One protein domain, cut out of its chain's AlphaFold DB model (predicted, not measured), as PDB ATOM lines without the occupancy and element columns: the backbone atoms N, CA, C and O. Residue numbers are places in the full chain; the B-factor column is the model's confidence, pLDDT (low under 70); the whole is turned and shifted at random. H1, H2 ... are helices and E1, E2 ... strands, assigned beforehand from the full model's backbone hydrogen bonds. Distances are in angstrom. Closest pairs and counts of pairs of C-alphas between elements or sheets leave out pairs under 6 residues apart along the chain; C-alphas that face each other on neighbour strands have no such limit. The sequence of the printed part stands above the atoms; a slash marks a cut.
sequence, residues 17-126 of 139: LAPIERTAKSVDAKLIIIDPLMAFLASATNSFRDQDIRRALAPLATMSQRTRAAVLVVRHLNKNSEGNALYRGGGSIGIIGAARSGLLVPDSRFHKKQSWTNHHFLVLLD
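What this domain is: This is residues 17 to 126 of the 139 residues of an uncharacterized protein of Acidobacteria bacterium (UniProt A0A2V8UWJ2). A strongly twisted sheet of four strands has the long helix H3 and the short H5 over one face, with the other face bare. H1 packs on H3 at one end, and residues 108 to 115 stick out at the opposite end. The 110 printed residues hold five named helices and four named strands, in the order H1 E1 H2 H3 E2 H4 H5 E3 E4; the mixed sheet runs E1 E2 E4 E3, and the class is mixed. The whole is compact, with a radius of gyration of the C-alphas of 14.9 A, and spans 46 by 28 by 23 A.

How they stand to each other: H1, residues 17 to 26, touches residues 59 to 67 of H3, residues 50 to 67, at a shallow tilt of 24 degrees, the same way; their closest C-alphas, of Lys 25 and Thr 67, are 6.2 A apart. E1, residues 31 to 34, H2, residues 37 to 40, H3 and E2, residues 70 to 76, form a right-handed strand-helix-strand unit, two parallel neighbour strands joined through helices; N 32 and O 70 are 2.8 A apart. H3 is on the sheet at a height of 9.9 A, on the same face as H2. H4, residues 85 to 88, only grazes the sheet. H5, residues 94 to 98, touches residues 50 to 57 of H3, closest at the C-alphas of Asp 50 and Gly 94, 4.8 A. E3, residues 101 to 105, and E4, residues 120 to 125, form an antiparallel hairpin, with N 122 and O 103 2.8 A apart; E4 is also antiparallel to E2, with N 73 and O 123 2.8 A apart. Every O i to N i+4 pair is within hydrogen-bond range in H1 and H5, and 12 of 14 in H3; H2 and H4 are too short for one.

Where its parts are: H1 begins at C-alpha 17, (-35.235, 11.534, 17.197). H3 is 25.6 A long, E2 19.8 A and E4 15.7 A, ending at C-alpha 125, (-30.692, 6.926, 29.885).

The domain as a whole: The farthest C-alphas, of Ser 26 and Lys 112, are 46.2 A apart. The printed part has no cut. The link E3 to E4 is long. Residue 81 and residues 106 to 126 have pLDDT under 70.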
ATOM      1  N   LEU A  17     -34.652  11.448  15.850       95.31
ATOM      2  CA  LEU A  17     -35.235  11.534  17.197       95.31
ATOM      3  C   LEU A  17     -36.657  12.114  17.211       95.31
ATOM      4  O   LEU A  17     -37.460  11.721  18.054       95.31
ATOM      5  N   ALA A  18     -36.998  13.016  16.288       96.25
ATOM      6  CA  ALA A  18     -38.339  13.598  16.200       96.25
ATOM      7  C   ALA A  18     -39.431  12.578  15.797       96.25
ATOM      8  O   ALA A  18     -40.465  12.521  16.471       96.25
ATOM      9  N   PRO A  19     -39.275  11.759  14.733       95.94
ATOM     10  CA  PRO A  19     -40.224  10.680  14.451       95.94
ATOM     11  C   PRO A  19     -40.255   9.604  15.549       95.94
ATOM     12  O   PRO A  19     -41.347   9.148  15.895       95.94
ATOM     13  N   ILE A  20     -39.114   9.263  16.166       95.62
ATOM     14  CA  ILE A  20     -39.075   8.335  17.311       95.62
ATOM     15  C   ILE A  20     -39.902   8.883  18.482       95.62
ATOM     16  O   ILE A  20     -40.739   8.174  19.033       95.62
ATOM     17  N   GLU A  21     -39.726  10.159  18.835       96.12
ATOM     18  CA  GLU A  21     -40.462  10.803  19.926       96.12
ATOM     19  C   GLU A  21     -41.974  10.816  19.679       96.12
ATOM     20  O   GLU A  21     -42.752  10.544  20.595       96.12
ATOM     21  N   ARG A  22     -42.402  11.128  18.449       97.25
ATOM     22  CA  ARG A  22     -43.825  11.114  18.078       97.25
ATOM     23  C   ARG A  22     -44.424   9.723  18.246       97.25
ATOM     24  O   ARG A  22     -45.481   9.599  18.857       97.25
ATOM     25  N   THR A  23     -43.718   8.703  17.765       96.25
ATOM     26  CA  THR A  23     -44.145   7.301  17.864       96.25
ATOM     27  C   THR A  23     -44.204   6.844  19.320       96.25
ATOM     28  O   THR A  23     -45.188   6.254  19.752       96.25
ATOM     29  N   ALA A  24     -43.189   7.186  20.118       95.81
ATOM     30  CA  ALA A  24     -43.168   6.885  21.545       95.81
ATOM     31  C   ALA A  24     -44.361   7.521  22.276       95.81
ATOM     32  O   ALA A  24     -45.005   6.864  23.087       95.81
ATOM     33  N   LYS A  25     -44.702   8.777  21.960       96.12
ATOM     34  CA  LYS A  25     -45.863   9.464  22.547       96.12
ATOM     35  C   LYS A  25     -47.196   8.863  22.108       96.12
ATOM     36  O   LYS A  25     -48.089   8.755  22.941       96.12
ATOM     37  N   SER A  26     -47.349   8.470  20.841       97.12
ATOM     38  CA  SER A  26     -48.621   7.928  20.338       97.12
ATOM     39  C   SER A  26     -48.997   6.591  20.968       97.12
ATOM     40  O   SER A  26     -50.180   6.280  21.058       97.12
ATOM     41  N   VAL A  27     -48.006   5.812  21.408       96.50
ATOM     42  CA  VAL A  27     -48.222   4.526  22.091       96.50
ATOM     43  C   VAL A  27     -48.021   4.608  23.609       96.50
ATOM     44  O   VAL A  27     -48.028   3.580  24.275       96.50
ATOM     45  N   ASP A  28     -47.810   5.812  24.154       93.75
ATOM     46  CA  ASP A  28     -47.438   6.045  25.558       93.75
ATOM     47  C   ASP A  28     -46.285   5.138  26.045       93.75
ATOM     48  O   ASP A  28     -46.308   4.568  27.142       93.75
ATOM     49  N   ALA A  29     -45.257   4.982  25.203       94.88
ATOM     50  CA  ALA A  29     -44.124   4.105  25.464       94.88
ATOM     51  C   ALA A  29     -43.423   4.478  26.778       94.88
ATOM     52  O   ALA A  29     -42.980   5.612  26.968       94.88
ATOM     53  N   LYS A  30     -43.255   3.493  27.668       94.38
ATOM     54  CA  LYS A  30     -42.483   3.642  28.916       94.38
ATOM     55  C   LYS A  30     -41.023   3.224  28.771       94.38
ATOM     56  O   LYS A  30     -40.192   3.606  29.593       94.38
ATOM     57  N   LEU A  31     -40.710   2.478  27.715       94.06
ATOM     58  CA  LEU A  31     -39.384   1.958  27.420       94.06
ATOM     59  C   LEU A  31     -39.109   2.060  25.919       94.06
ATOM     60  O   LEU A  31     -39.943   1.674  25.104       94.06
ATOM     61  N   ILE A  32     -37.926   2.554  25.569       94.44
ATOM     62  CA  ILE A  32     -37.395   2.583  24.207       94.44
ATOM     63  C   ILE A  32     -36.081   1.813  24.226       94.44
ATOM     64  O   ILE A  32     -35.182   2.170  24.984       94.44
ATOM     65  N   ILE A  33     -35.962   0.772  23.404       94.56
ATOM     66  CA  ILE A  33     -34.760  -0.063  23.324       94.56
ATOM     67  C   ILE A  33     -34.045   0.206  21.999       94.56
ATOM     68  O   ILE A  33     -34.671   0.195  20.943       94.56
ATOM     69  N   ILE A  34     -32.735   0.439  22.064       93.88
ATOM     70  CA  ILE A  34     -31.849   0.614  20.912       93.88
ATOM     71  C   ILE A  34     -30.800  -0.498  20.972       93.88
ATOM     72  O   ILE A  34     -29.892  -0.442  21.807       93.88
ATOM     73  N   ASP A  35     -30.925  -1.500  20.100       91.44
ATOM     74  CA  ASP A  35     -30.064  -2.686  20.107       91.44
ATOM     75  C   ASP A  35     -29.595  -3.115  18.702       91.44
ATOM     76  O   ASP A  35     -30.435  -3.490  17.884       91.44
ATOM     77  N   PRO A  36     -28.277  -3.095  18.416       90.81
ATOM     78  CA  PRO A  36     -27.214  -2.434  19.177       90.81
ATOM     79  C   PRO A  36     -27.154  -0.937  18.838       90.81
ATOM     80  O   PRO A  36     -27.376  -0.558  17.692       90.81
ATOM     81  N   LEU A  37     -26.735  -0.075  19.776       92.88
ATOM     82  CA  LEU A  37     -26.517   1.369  19.550       92.88
ATOM     83  C   LEU A  37     -25.796   1.653  18.236       92.88
ATOM     84  O   LEU A  37     -26.159   2.566  17.505       92.88
ATOM     85  N   MET A  38     -24.759   0.858  17.970       91.00
ATOM     86  CA  MET A  38     -23.850   1.038  16.845       91.00
ATOM     87  C   MET A  38     -24.553   0.943  15.489       91.00
ATOM     88  O   MET A  38     -24.092   1.584  14.556       91.00
ATOM     89  N   ALA A  39     -25.650   0.186  15.384       92.44
ATOM     90  CA  ALA A  39     -26.410   0.053  14.142       92.44
ATOM     91  C   ALA A  39     -27.241   1.304  13.816       92.44
ATOM     92  O   ALA A  39     -27.563   1.536  12.659       92.44
ATOM     93  N   PHE A  40     -27.551   2.121  14.825       95.00
ATOM     94  CA  PHE A  40     -28.413   3.295  14.685       95.00
ATOM     95  C   PHE A  40     -27.641   4.612  14.784       95.00
ATOM     96  O   PHE A  40     -28.253   5.669  14.729       95.00
ATOM     97  N   LEU A  41     -26.317   4.609  14.972       95.00
ATOM     98  CA  LEU A  41     -25.547   5.856  14.933       95.00
ATOM     99  C   LEU A  41     -25.473   6.363  13.492       95.00
ATOM    100  O   LEU A  41     -25.108   5.611  12.592       95.00
ATOM    101  N   ALA A  42     -25.774   7.647  13.286       94.25
ATOM    102  CA  ALA A  42     -25.641   8.276  11.976       94.25
ATOM    103  C   ALA A  42     -24.225   8.070  11.425       94.25
ATOM    104  O   ALA A  42     -23.254   8.166  12.180       94.25
ATOM    105  N   SER A  43     -24.093   7.877  10.110       91.31
ATOM    106  CA  SER A  43     -22.806   7.569   9.454       91.31
ATOM    107  C   SER A  43     -21.700   8.604   9.734       91.31
ATOM    108  O   SER A  43     -20.515   8.282   9.712       91.31
ATOM    109  N   ALA A  44     -22.074   9.850  10.042       91.69
ATOM    110  CA  ALA A  44     -21.149  10.922  10.419       91.69
ATOM    111  C   ALA A  44     -20.640  10.844  11.879       91.69
ATOM    112  O   ALA A  44     -19.774  11.625  12.274       91.69
ATOM    113  N   THR A  45     -21.175   9.938  12.701       93.81
ATOM    114  CA  THR A  45     -20.823   9.791  14.118       93.81
ATOM    115  C   THR A  45     -19.698   8.775  14.280       93.81
ATOM    116  O   THR A  45     -19.898   7.575  14.104       93.81
ATOM    117  N   ASN A  46     -18.514   9.226  14.699       94.19
ATOM    118  CA  ASN A  46     -17.438   8.307  15.058       94.19
ATOM    119  C   ASN A  46     -17.715   7.667  16.428       94.19
ATOM    120  O   ASN A  46     -17.590   8.311  17.472       94.19
ATOM    121  N   SER A  47     -18.034   6.372  16.432       91.12
ATOM    122  CA  SER A  47     -18.412   5.631  17.639       91.12
ATOM    123  C   SER A  47     -17.294   5.457  18.676       91.12
ATOM    124  O   SER A  47     -17.575   5.105  19.824       91.12
ATOM    125  N   PHE A  48     -16.040   5.740  18.316       92.56
ATOM    126  CA  PHE A  48     -14.881   5.687  19.210       92.56
ATOM    127  C   PHE A  48     -14.487   7.060  19.768       92.56
ATOM    128  O   PHE A  48     -13.716   7.133  20.726       92.56
ATOM    129  N   ARG A  49     -15.045   8.157  19.238       95.44
ATOM    130  CA  ARG A  49     -14.753   9.516  19.709       95.44
ATOM    131  C   ARG A  49     -15.768   9.942  20.769       95.44
ATOM    132  O   ARG A  49     -16.950  10.107  20.482       95.44
ATOM    133  N   ASP A  50     -15.293  10.170  21.994       92.75
ATOM    134  CA  ASP A  50     -16.135  10.512  23.157       92.75
ATOM    135  C   ASP A  50     -17.055  11.711  22.891       92.75
ATOM    136  O   ASP A  50     -18.261  11.644  23.124       92.75
ATOM    137  N   GLN A  51     -16.510  12.765  22.283       95.31
ATOM    138  CA  GLN A  51     -17.267  13.963  21.935       95.31
ATOM    139  C   GLN A  51     -18.423  13.687  20.957       95.31
ATOM    140  O   GLN A  51     -19.482  14.301  21.080       95.31
ATOM    141  N   ASP A  52     -18.237  12.783  19.990       95.81
ATOM    142  CA  ASP A  52     -19.264  12.483  18.984       95.81
ATOM    143  C   ASP A  52     -20.373  11.623  19.582       95.81
ATOM    144  O   ASP A  52     -21.549  11.950  19.425       95.81
ATOM    145  N   ILE A  53     -20.009  10.613  20.376       94.88
ATOM    146  CA  ILE A  53     -20.975   9.820  21.141       94.88
ATOM    147  C   ILE A  53     -21.800  10.704  22.076       94.88
ATOM    148  O   ILE A  53     -23.025  10.617  22.076       94.88
ATOM    149  N   ARG A  54     -21.169  11.592  22.852       93.25
ATOM    150  CA  ARG A  54     -21.906  12.488  23.758       93.25
ATOM    151  C   ARG A  54     -22.849  13.411  22.999       93.25
ATOM    152  O   ARG A  54     -23.966  13.634  23.458       93.25
ATOM    153  N   ARG A  55     -22.437  13.910  21.829       94.38
ATOM    154  CA  ARG A  55     -23.288  14.748  20.976       94.38
ATOM    155  C   ARG A  55     -24.482  13.977  20.411       94.38
ATOM    156  O   ARG A  55     -25.560  14.551  20.324       94.38
ATOM    157  N   ALA A  56     -24.310  12.700  20.073       94.31
ATOM    158  CA  ALA A  56     -25.401  11.841  19.616       94.31
ATOM    159  C   ALA A  56     -26.362  11.452  20.758       94.31
ATOM    160  O   ALA A  56     -27.578  11.462  20.573       94.31
ATOM    161  N   LEU A  57     -25.837  11.152  21.953       93.38
ATOM    162  CA  LEU A  57     -26.633  10.693  23.099       93.38
ATOM    163  C   LEU A  57     -27.328  11.824  23.874       93.38
ATOM    164  O   LEU A  57     -28.382  11.592  24.464       93.38
ATOM    165  N   ALA A  58     -26.785  13.043  23.878       92.75
ATOM    166  CA  ALA A  58     -27.393  14.184  24.566       92.75
ATOM    167  C   ALA A  58     -28.854  14.458  24.139       92.75
ATOM    168  O   ALA A  58     -29.725  14.473  25.011       92.75
ATOM    169  N   PRO A  59     -29.182  14.609  22.839       93.44
ATOM    170  CA  PRO A  59     -30.564  14.843  22.423       93.44
ATOM    171  C   PRO A  59     -31.463  13.618  22.648       93.44
ATOM    172  O   PRO A  59     -32.659  13.781  22.893       93.44
ATOM    173  N   LEU A  60     -30.907  12.401  22.635       92.69
ATOM    174  CA  LEU A  60     -31.632  11.178  22.984       92.69
ATOM    175  C   LEU A  60     -32.060  11.189  24.464       92.69
ATOM    176  O   LEU A  60     -33.211  10.885  24.773       92.69
ATOM    177  N   ALA A  61     -31.180  11.627  25.369       90.56
ATOM    178  CA  ALA A  61     -31.515  11.829  26.780       90.56
ATOM    179  C   ALA A  61     -32.539  12.964  26.983       90.56
ATOM    180  O   ALA A  61     -33.437  12.864  27.814       90.56
ATOM    181  N   THR A  62     -32.468  14.042  26.199       92.06
ATOM    182  CA  THR A  62     -33.499  15.097  26.232       92.06
ATOM    183  C   THR A  62     -34.849  14.599  25.708       92.06
ATOM    184  O   THR A  62     -35.902  15.013  26.195       92.06
ATOM    185  N   MET A  63     -34.861  13.713  24.709       94.06
ATOM    186  CA  MET A  63     -36.086  13.070  24.232       94.06
ATOM    187  C   MET A  63     -36.696  12.177  25.316       94.06
ATOM    188  O   MET A  63     -37.889  12.317  25.582       94.06
ATOM    189  N   SER A  64     -35.886  11.372  26.014       91.25
ATOM    190  CA  SER A  64     -36.357  10.507  27.105       91.25
ATOM    191  C   SER A  64     -37.049  11.299  28.225       91.25
ATOM    192  O   SER A  64     -38.114  10.913  28.704       91.25
ATOM    193  N   GLN A  65     -36.529  12.485  28.566       90.00
ATOM    194  CA  GLN A  65     -37.161  13.429  29.502       90.00
ATOM    195  C   GLN A  65     -38.542  13.905  29.050       90.00
ATOM    196  O   GLN A  65     -39.468  13.975  29.859       90.00
ATOM    197  N   ARG A  66     -38.698  14.225  27.764       92.75
ATOM    198  CA  ARG A  66     -39.955  14.748  27.210       92.75
ATOM    199  C   ARG A  66     -41.014  13.664  27.028       92.75
ATOM    200  O   ARG A  66     -42.199  13.961  27.161       92.75
ATOM    201  N   THR A  67     -40.608  12.433  26.727       93.69
ATOM    202  CA  THR A  67     -41.514  11.278  26.614       93.69
ATOM    203  C   THR A  67     -41.812  10.629  27.958       93.69
ATOM    204  O   THR A  67     -42.824   9.950  28.083       93.69
ATOM    205  N   ARG A  68     -40.962  10.853  28.970       92.44
ATOM    206  CA  ARG A  68     -40.931  10.087  30.228       92.44
ATOM    207  C   ARG A  68     -40.688   8.588  30.010       92.44
ATOM    208  O   ARG A  68     -41.029   7.785  30.874       92.44
ATOM    209  N   ALA A  69     -40.092   8.220  28.878       92.12
ATOM    210  CA  ALA A  69     -39.684   6.853  28.601       92.12
ATOM    211  C   ALA A  69     -38.260   6.623  29.109       92.12
ATOM    212  O   ALA A  69     -37.384   7.467  28.920       92.12
ATOM    213  N   ALA A  70     -37.998   5.458  29.691       92.56
ATOM    214  CA  ALA A  70     -36.635   4.983  29.861       92.56
ATOM    215  C   ALA A  70     -36.036   4.662  28.485       92.56
ATOM    216  O   ALA A  70     -36.670   3.985  27.677       92.56
ATOM    217  N   VAL A  71     -34.814   5.121  28.216       93.44
ATOM    218  CA  VAL A  71     -34.082   4.722  27.009       93.44
ATOM    219  C   VAL A  71     -33.016   3.710  27.394       93.44
ATOM    220  O   VAL A  71     -32.166   3.970  28.244       93.44
ATOM    221  N   LEU A  72     -33.083   2.554  26.756       93.25
ATOM    222  CA  LEU A  72     -32.241   1.407  26.998       93.25
ATOM    223  C   LEU A  72     -31.375   1.154  25.780       93.25
ATOM    224  O   LEU A  72     -31.871   0.876  24.695       93.25
ATOM    225  N   VAL A  73     -30.071   1.252  25.959       92.25
ATOM    226  CA  VAL A  73     -29.118   1.141  24.868       92.25
ATOM    227  C   VAL A  73     -28.267  -0.094  25.073       92.25
ATOM    228  O   VAL A  73     -27.674  -0.281  26.134       92.25
ATOM    229  N   VAL A  74     -28.182  -0.924  24.045       91.19
ATOM    230  CA  VAL A  74     -27.381  -2.140  24.060       91.19
ATOM    231  C   VAL A  74     -26.114  -1.914  23.250       91.19
ATOM    232  O   VAL A  74     -26.141  -1.381  22.143       91.19
ATOM    233  N   ARG A  75     -24.969  -2.314  23.796       89.12
ATOM    234  CA  ARG A  75     -23.711  -2.392  23.043       89.12
ATOM    235  C   ARG A  75     -23.043  -3.740  23.263       89.12
ATOM    236  O   ARG A  75     -23.144  -4.315  24.347       89.12
ATOM    237  N   HIS A  76     -22.316  -4.203  22.256       88.38
ATOM    238  CA  HIS A  76     -21.487  -5.398  22.373       88.38
ATOM    239  C   HIS A  76     -20.205  -5.109  23.154       88.38
ATOM    240  O   HIS A  76     -19.741  -3.967  23.207       88.38
ATOM    241  N   LEU A  77     -19.605  -6.147  23.734       85.19
ATOM    242  CA  LEU A  77     -18.240  -6.055  24.244       85.19
ATOM    243  C   LEU A  77     -17.215  -6.016  23.104       85.19
ATOM    244  O   LEU A  77     -17.441  -6.530  22.010       85.19
ATOM    245  N   ASN A  78     -16.063  -5.416  23.380       81.50
ATOM    246  CA  ASN A  78     -14.876  -5.545  22.556       81.50
ATOM    247  C   ASN A  78     -14.226  -6.931  22.748       81.50
ATOM    248  O   ASN A  78     -14.613  -7.725  23.608       81.50
ATOM    249  N   LYS A  79     -13.229  -7.230  21.911       75.56
ATOM    250  CA  LYS A  79     -12.540  -8.529  21.900       75.56
ATOM    251  C   LYS A  79     -11.613  -8.744  23.105       75.56
ATOM    252  O   LYS A  79     -11.119  -9.854  23.280       75.56
ATOM    253  N   ASN A  80     -11.378  -7.722  23.929       74.19
ATOM    254  CA  ASN A  80     -10.507  -7.843  25.089       74.19
ATOM    255  C   ASN A  80     -11.289  -8.505  26.227       74.19
ATOM    256  O   ASN A  80     -12.319  -8.007  26.694       74.19
ATOM    257  N   SER A  81     -10.806  -9.663  26.667       68.94
ATOM    258  CA  SER A  81     -11.395 -10.422  27.772       68.94
ATOM    259  C   SER A  81     -10.854 -10.022  29.141       68.94
ATOM    260  O   SER A  81     -11.482 -10.328  30.151       68.94
ATOM    261  N   GLU A  82      -9.710  -9.343  29.172       74.69
ATOM    262  CA  GLU A  82      -9.005  -8.960  30.391       74.69
ATOM    263  C   GLU A  82      -9.357  -7.532  30.832       74.69
ATOM    264  O   GLU A  82      -9.725  -6.678  30.022       74.69
ATOM    265  N   GLY A  83      -9.231  -7.272  32.136       73.31
ATOM    266  CA  GLY A  83      -9.446  -5.954  32.729       73.31
ATOM    267  C   GLY A  83     -10.884  -5.670  33.177       73.31
ATOM    268  O   GLY A  83     -11.761  -6.536  33.189       73.31
ATOM    269  N   ASN A  84     -11.117  -4.427  33.605       80.81
ATOM    270  CA  ASN A  84     -12.386  -3.997  34.188       80.81
ATOM    271  C   ASN A  84     -13.518  -4.025  33.141       80.81
ATOM    272  O   ASN A  84     -13.404  -3.438  32.063       80.81
ATOM    273  N   ALA A  85     -14.631  -4.674  33.495       77.19
ATOM    274  CA  ALA A  85     -15.841  -4.808  32.684       77.19
ATOM    275  C   ALA A  85     -16.348  -3.481  32.090       77.19
ATOM    276  O   ALA A  85     -16.853  -3.466  30.967       77.19
ATOM    277  N   LEU A  86     -16.165  -2.364  32.800       77.25
ATOM    278  CA  LEU A  86     -16.531  -1.022  32.344       77.25
ATOM    279  C   LEU A  86     -15.863  -0.649  31.007       77.25
ATOM    280  O   LEU A  86     -16.497  -0.046  30.135       77.25
ATOM    281  N   TYR A  87     -14.596  -1.040  30.840       82.06
ATOM    282  CA  TYR A  87     -13.767  -0.750  29.664       82.06
ATOM    283  C   TYR A  87     -13.878  -1.816  28.571       82.06
ATOM    284  O   TYR A  87     -13.321  -1.659  27.485       82.06
ATOM    285  N   ARG A  88     -14.604  -2.906  28.835       84.81
ATOM    286  CA  ARG A  88     -14.812  -3.983  27.864       84.81
ATOM    287  C   ARG A  88     -15.965  -3.708  26.908       84.81
ATOM    288  O   ARG A  88     -16.124  -4.445  25.948       84.81
ATOM    289  N   GLY A  89     -16.772  -2.673  27.127       85.50
ATOM    290  CA  GLY A  89     -17.802  -2.279  26.166       85.50
ATOM    291  C   GLY A  89     -17.204  -1.710  24.875       85.50
ATOM    292  O   GLY A  89     -16.259  -0.930  24.922       85.50
ATOM    293  N   GLY A  90     -17.759  -2.091  23.726       86.00
ATOM    294  CA  GLY A  90     -17.379  -1.556  22.422       86.00
ATOM    295  C   GLY A  90     -17.724  -0.071  22.264       86.00
ATOM    296  O   GLY A  90     -18.658   0.440  22.893       86.00
ATOM    297  N   GLY A  91     -16.965   0.612  21.406       89.25
ATOM    298  CA  GLY A  91     -17.075   2.053  21.182       89.25
ATOM    299  C   GLY A  91     -16.465   2.887  22.311       89.25
ATOM    300  O   GLY A  91     -15.657   2.412  23.107       89.25
ATOM    301  N   SER A  92     -16.837   4.162  22.364       91.81
ATOM    302  CA  SER A  92     -16.301   5.114  23.333       91.81
ATOM    303  C   SER A  92     -16.739   4.822  24.776       91.81
ATOM    304  O   SER A  92     -17.882   4.434  25.041       91.81
ATOM    305  N   ILE A  93     -15.867   5.130  25.742       89.88
ATOM    306  CA  ILE A  93     -16.237   5.179  27.164       89.88
ATOM    307  C   ILE A  93     -17.331   6.224  27.443       89.88
ATOM    308  O   ILE A  93     -18.090   6.078  28.399       89.88
ATOM    309  N   GLY A  94     -17.489   7.220  26.567       89.81
ATOM    310  CA  GLY A  94     -18.552   8.218  26.649       89.81
ATOM    311  C   GLY A  94     -19.961   7.634  26.656       89.81
ATOM    312  O   GLY A  94     -20.861   8.267  27.196       89.81
ATOM    313  N   ILE A  95     -20.154   6.413  26.138       91.19
ATOM    314  CA  ILE A  95     -21.452   5.725  26.181       91.19
ATOM    315  C   ILE A  95     -21.838   5.432  27.634       91.19
ATOM    316  O   ILE A  95     -22.906   5.830  28.088       91.19
ATOM    317  N   ILE A  96     -20.952   4.769  28.386       89.12
ATOM    318  CA  ILE A  96     -21.203   4.460  29.799       89.12
ATOM    319  C   ILE A  96     -21.062   5.700  30.682       89.12
ATOM    320  O   ILE A  96     -21.780   5.835  31.661       89.12
ATOM    321  N   GLY A  97     -20.215   6.657  30.297       88.12
ATOM    322  CA  GLY A  97     -20.114   7.951  30.973       88.12
ATOM    323  C   GLY A  97     -21.320   8.880  30.767       88.12
ATOM    324  O   GLY A  97     -21.413   9.887  31.462       88.12
ATOM    325  N   ALA A  98     -22.205   8.596  29.807       87.94
ATOM    326  CA  ALA A  98     -23.496   9.273  29.641       87.94
ATOM    327  C   ALA A  98     -24.651   8.502  30.305       87.94
ATOM    328  O   ALA A  98     -25.720   9.065  30.539       87.94
ATOM    329  N   ALA A  99     -24.436   7.219  30.601       86.56
ATOM    330  CA  ALA A  99     -25.399   6.346  31.251       86.56
ATOM    331  C   ALA A  99     -25.593   6.705  32.727       86.56
ATOM    332  O   ALA A  99     -24.662   7.139  33.405       86.56
ATOM    333  N   ARG A 100     -26.787   6.425  33.259       84.06
ATOM    334  CA  ARG A 100     -27.028   6.442  34.713       84.06
ATOM    335  C   ARG A 100     -26.701   5.112  35.375       84.06
ATOM    336  O   ARG A 100     -26.312   5.077  36.536       84.06
ATOM    337  N   SER A 101     -26.871   4.022  34.636       85.25
ATOM    338  CA  SER A 101     -26.528   2.674  35.069       85.25
ATOM    339  C   SER A 101     -25.980   1.861  33.902       85.25
ATOM    340  O   SER A 101     -26.302   2.109  32.736       85.25
ATOM    341  N   GLY A 102     -25.121   0.903  34.242       86.31
ATOM    342  CA  GLY A 102     -24.552  -0.064  33.318       86.31
ATOM    343  C   GLY A 102     -24.750  -1.474  33.846       86.31
ATOM    344  O   GLY A 102     -24.355  -1.745  34.979       86.31
ATOM    345  N   LEU A 103     -25.330  -2.366  33.046       85.62
ATOM    346  CA  LEU A 103     -25.386  -3.793  33.368       85.62
ATOM    347  C   LEU A 103     -24.574  -4.580  32.350       85.62
ATOM    348  O   LEU A 103     -24.668  -4.333  31.151       85.62
ATOM    349  N   LEU A 104     -23.806  -5.548  32.835       84.50
ATOM    350  CA  LEU A 104     -23.128  -6.530  32.004       84.50
ATOM    351  C   LEU A 104     -23.885  -7.852  32.096       84.50
ATOM    352  O   LEU A 104     -24.005  -8.405  33.186       84.50
ATOM    353  N   VAL A 105     -24.337  -8.375  30.956       81.50
ATOM    354  CA  VAL A 105     -24.927  -9.715  30.872       81.50
ATOM    355  C   VAL A 105     -23.936 -10.648  30.169       81.50
ATOM    356  O   VAL A 105     -23.821 -10.603  28.939       81.50
ATOM    357  N   PRO A 106     -23.167 -11.457  30.920       69.94
ATOM    358  CA  PRO A 106     -22.334 -12.500  30.335       69.94
ATOM    359  C   PRO A 106     -23.200 -13.704  29.924       69.94
ATOM    360  O   PRO A 106     -24.142 -14.064  30.626       69.94
ATOM    361  N   ASP A 107     -22.873 -14.348  28.799       66.69
ATOM    362  CA  ASP A 107     -23.486 -15.636  28.422       66.69
ATOM    363  C   ASP A 107     -23.027 -16.701  29.434       66.69
ATOM    364  O   ASP A 107     -21.837 -16.815  29.723       66.69
ATOM    365  N   SER A 108     -23.964 -17.466  29.997       52.31
ATOM    366  CA  SER A 108     -23.696 -18.497  31.005       52.31
ATOM    367  C   SER A 108     -23.136 -19.801  30.418       52.31
ATOM    368  O   SER A 108     -22.717 -20.678  31.173       52.31
ATOM    369  N   ARG A 109     -23.046 -19.942  29.088       49.25
ATOM    370  CA  ARG A 109     -22.468 -21.119  28.411       49.25
ATOM    371  C   ARG A 109     -20.936 -21.109  28.372       49.25
ATOM    372  O   ARG A 109     -20.328 -21.346  27.330       49.25
ATOM    373  N   PHE A 110     -20.286 -20.913  29.520       48.31
ATOM    374  CA  PHE A 110     -18.836 -21.093  29.673       48.31
ATOM    375  C   PHE A 110     -18.438 -22.585  29.645       48.31
ATOM    376  O   PHE A 110     -17.882 -23.130  30.593       48.31
ATOM    377  N   HIS A 111     -18.708 -23.268  28.530       38.16
ATOM    378  CA  HIS A 111     -18.042 -24.513  28.175       38.16
ATOM    379  C   HIS A 111     -17.920 -24.605  26.647       38.16
ATOM    380  O   HIS A 111     -18.898 -24.817  25.942       38.16
ATOM    381  N   LYS A 112     -16.673 -24.502  26.176       32.66
ATOM    382  CA  LYS A 112     -16.171 -24.640  24.794       32.66
ATOM    383  C   LYS A 112     -16.135 -23.379  23.914       32.66
ATOM    384  O   LYS A 112     -17.124 -22.744  23.583       32.66
ATOM    385  N   LYS A 113     -14.885 -23.110  23.514       41.09
ATOM    386  CA  LYS A 113     -14.373 -22.356  22.364       41.09
ATOM    387  C   LYS A 113     -15.424 -21.998  21.291       41.09
ATOM    388  O   LYS A 113     -15.939 -22.890  20.633       41.09
ATOM    389  N   GLN A 114     -15.514 -20.691  21.014       42.09
ATOM    390  CA  GLN A 114     -16.034 -20.039  19.795       42.09
ATOM    391  C   GLN A 114     -17.548 -19.747  19.711       42.09
ATOM    392  O   GLN A 114     -18.280 -20.458  19.040       42.09
ATOM    393  N   SER A 115     -17.970 -18.598  20.263       30.23
ATOM    394  CA  SER A 115     -18.946 -17.676  19.635       30.23
ATOM    395  C   SER A 115     -18.952 -16.326  20.381       30.23
ATOM    396  O   SER A 115     -19.736 -16.089  21.298       30.23
ATOM    397  N   TRP A 116     -18.014 -15.442  20.035       39.41
ATOM    398  CA  TRP A 116     -17.792 -14.142  20.687       39.41
ATOM    399  C   TRP A 116     -18.735 -13.040  20.168       39.41
ATOM    400  O   TRP A 116     -18.266 -12.034  19.640       39.41
ATOM    401  N   THR A 117     -20.055 -13.220  20.264       43.34
ATOM    402  CA  THR A 117     -21.022 -12.247  19.704       43.34
ATOM    403  C   THR A 117     -22.109 -11.762  20.663       43.34
ATOM    404  O   THR A 117     -22.709 -10.727  20.396       43.34
ATOM    405  N   ASN A 118     -22.335 -12.412  21.810       42.16
ATOM    406  CA  ASN A 118     -23.565 -12.193  22.588       42.16
ATOM    407  C   ASN A 118     -23.289 -11.759  24.038       42.16
ATOM    408  O   ASN A 118     -23.759 -12.374  24.993       42.16
ATOM    409  N   HIS A 119     -22.471 -10.723  24.233       53.47
ATOM    410  CA  HIS A 119     -22.350 -10.065  25.536       53.47
ATOM    411  C   HIS A 119     -22.867  -8.641  25.417       53.47
ATOM    412  O   HIS A 119     -22.312  -7.838  24.661       53.47
ATOM    413  N   HIS A 120     -23.941  -8.358  26.149       56.84
ATOM    414  CA  HIS A 120     -24.672  -7.103  26.066       56.84
ATOM    415  C   HIS A 120     -24.339  -6.248  27.281       56.84
ATOM    416  O   HIS A 120     -24.450  -6.687  28.430       56.84
ATOM    417  N   PHE A 121     -23.903  -5.022  27.012       57.75
ATOM    418  CA  PHE A 121     -23.801  -3.989  28.021       57.75
ATOM    419  C   PHE A 121     -24.997  -3.056  27.869       57.75
ATOM    420  O   PHE A 121     -25.172  -2.427  26.824       57.75
ATOM    421  N   LEU A 122     -25.811  -3.008  28.913       60.38
ATOM    422  CA  LEU A 122     -27.073  -2.296  28.956       60.38
ATOM    423  C   LEU A 122     -26.875  -0.922  29.585       60.38
ATOM    424  O   LEU A 122     -26.391  -0.830  30.711       60.38
ATOM    425  N   VAL A 123     -27.237   0.131  28.864       62.94
ATOM    426  CA  VAL A 123     -27.099   1.524  29.288       62.94
ATOM    427  C   VAL A 123     -28.477   2.146  29.422       62.94
ATOM    428  O   VAL A 123     -29.205   2.257  28.439       62.94
ATOM    429  N   LEU A 124     -28.822   2.573  30.636       65.81
ATOM    430  CA  LEU A 124     -30.061   3.296  30.901       65.81
ATOM    431  C   LEU A 124     -29.819   4.810  30.840       65.81
ATOM    432  O   LEU A 124     -29.046   5.369  31.628       65.81
ATOM    433  N   LEU A 125     -30.533   5.478  29.941       68.12
ATOM    434  CA  LEU A 125     -30.692   6.926  29.885       68.12
ATOM    435  C   LEU A 125     -32.101   7.252  30.402       68.12
ATOM    436  O   LEU A 125     -33.066   7.330  29.642       68.12
ATOM    437  N   ASP A 126     -32.245   7.368  31.720       63.44
ATOM    438  CA  ASP A 126     -33.542   7.635  32.352       63.44
ATOM    439  C   ASP A 126     -33.858   9.152  32.376       63.44
ATOM    440  O   ASP A 126     -32.942   9.978  32.398       63.44
TER     441      ASP A 126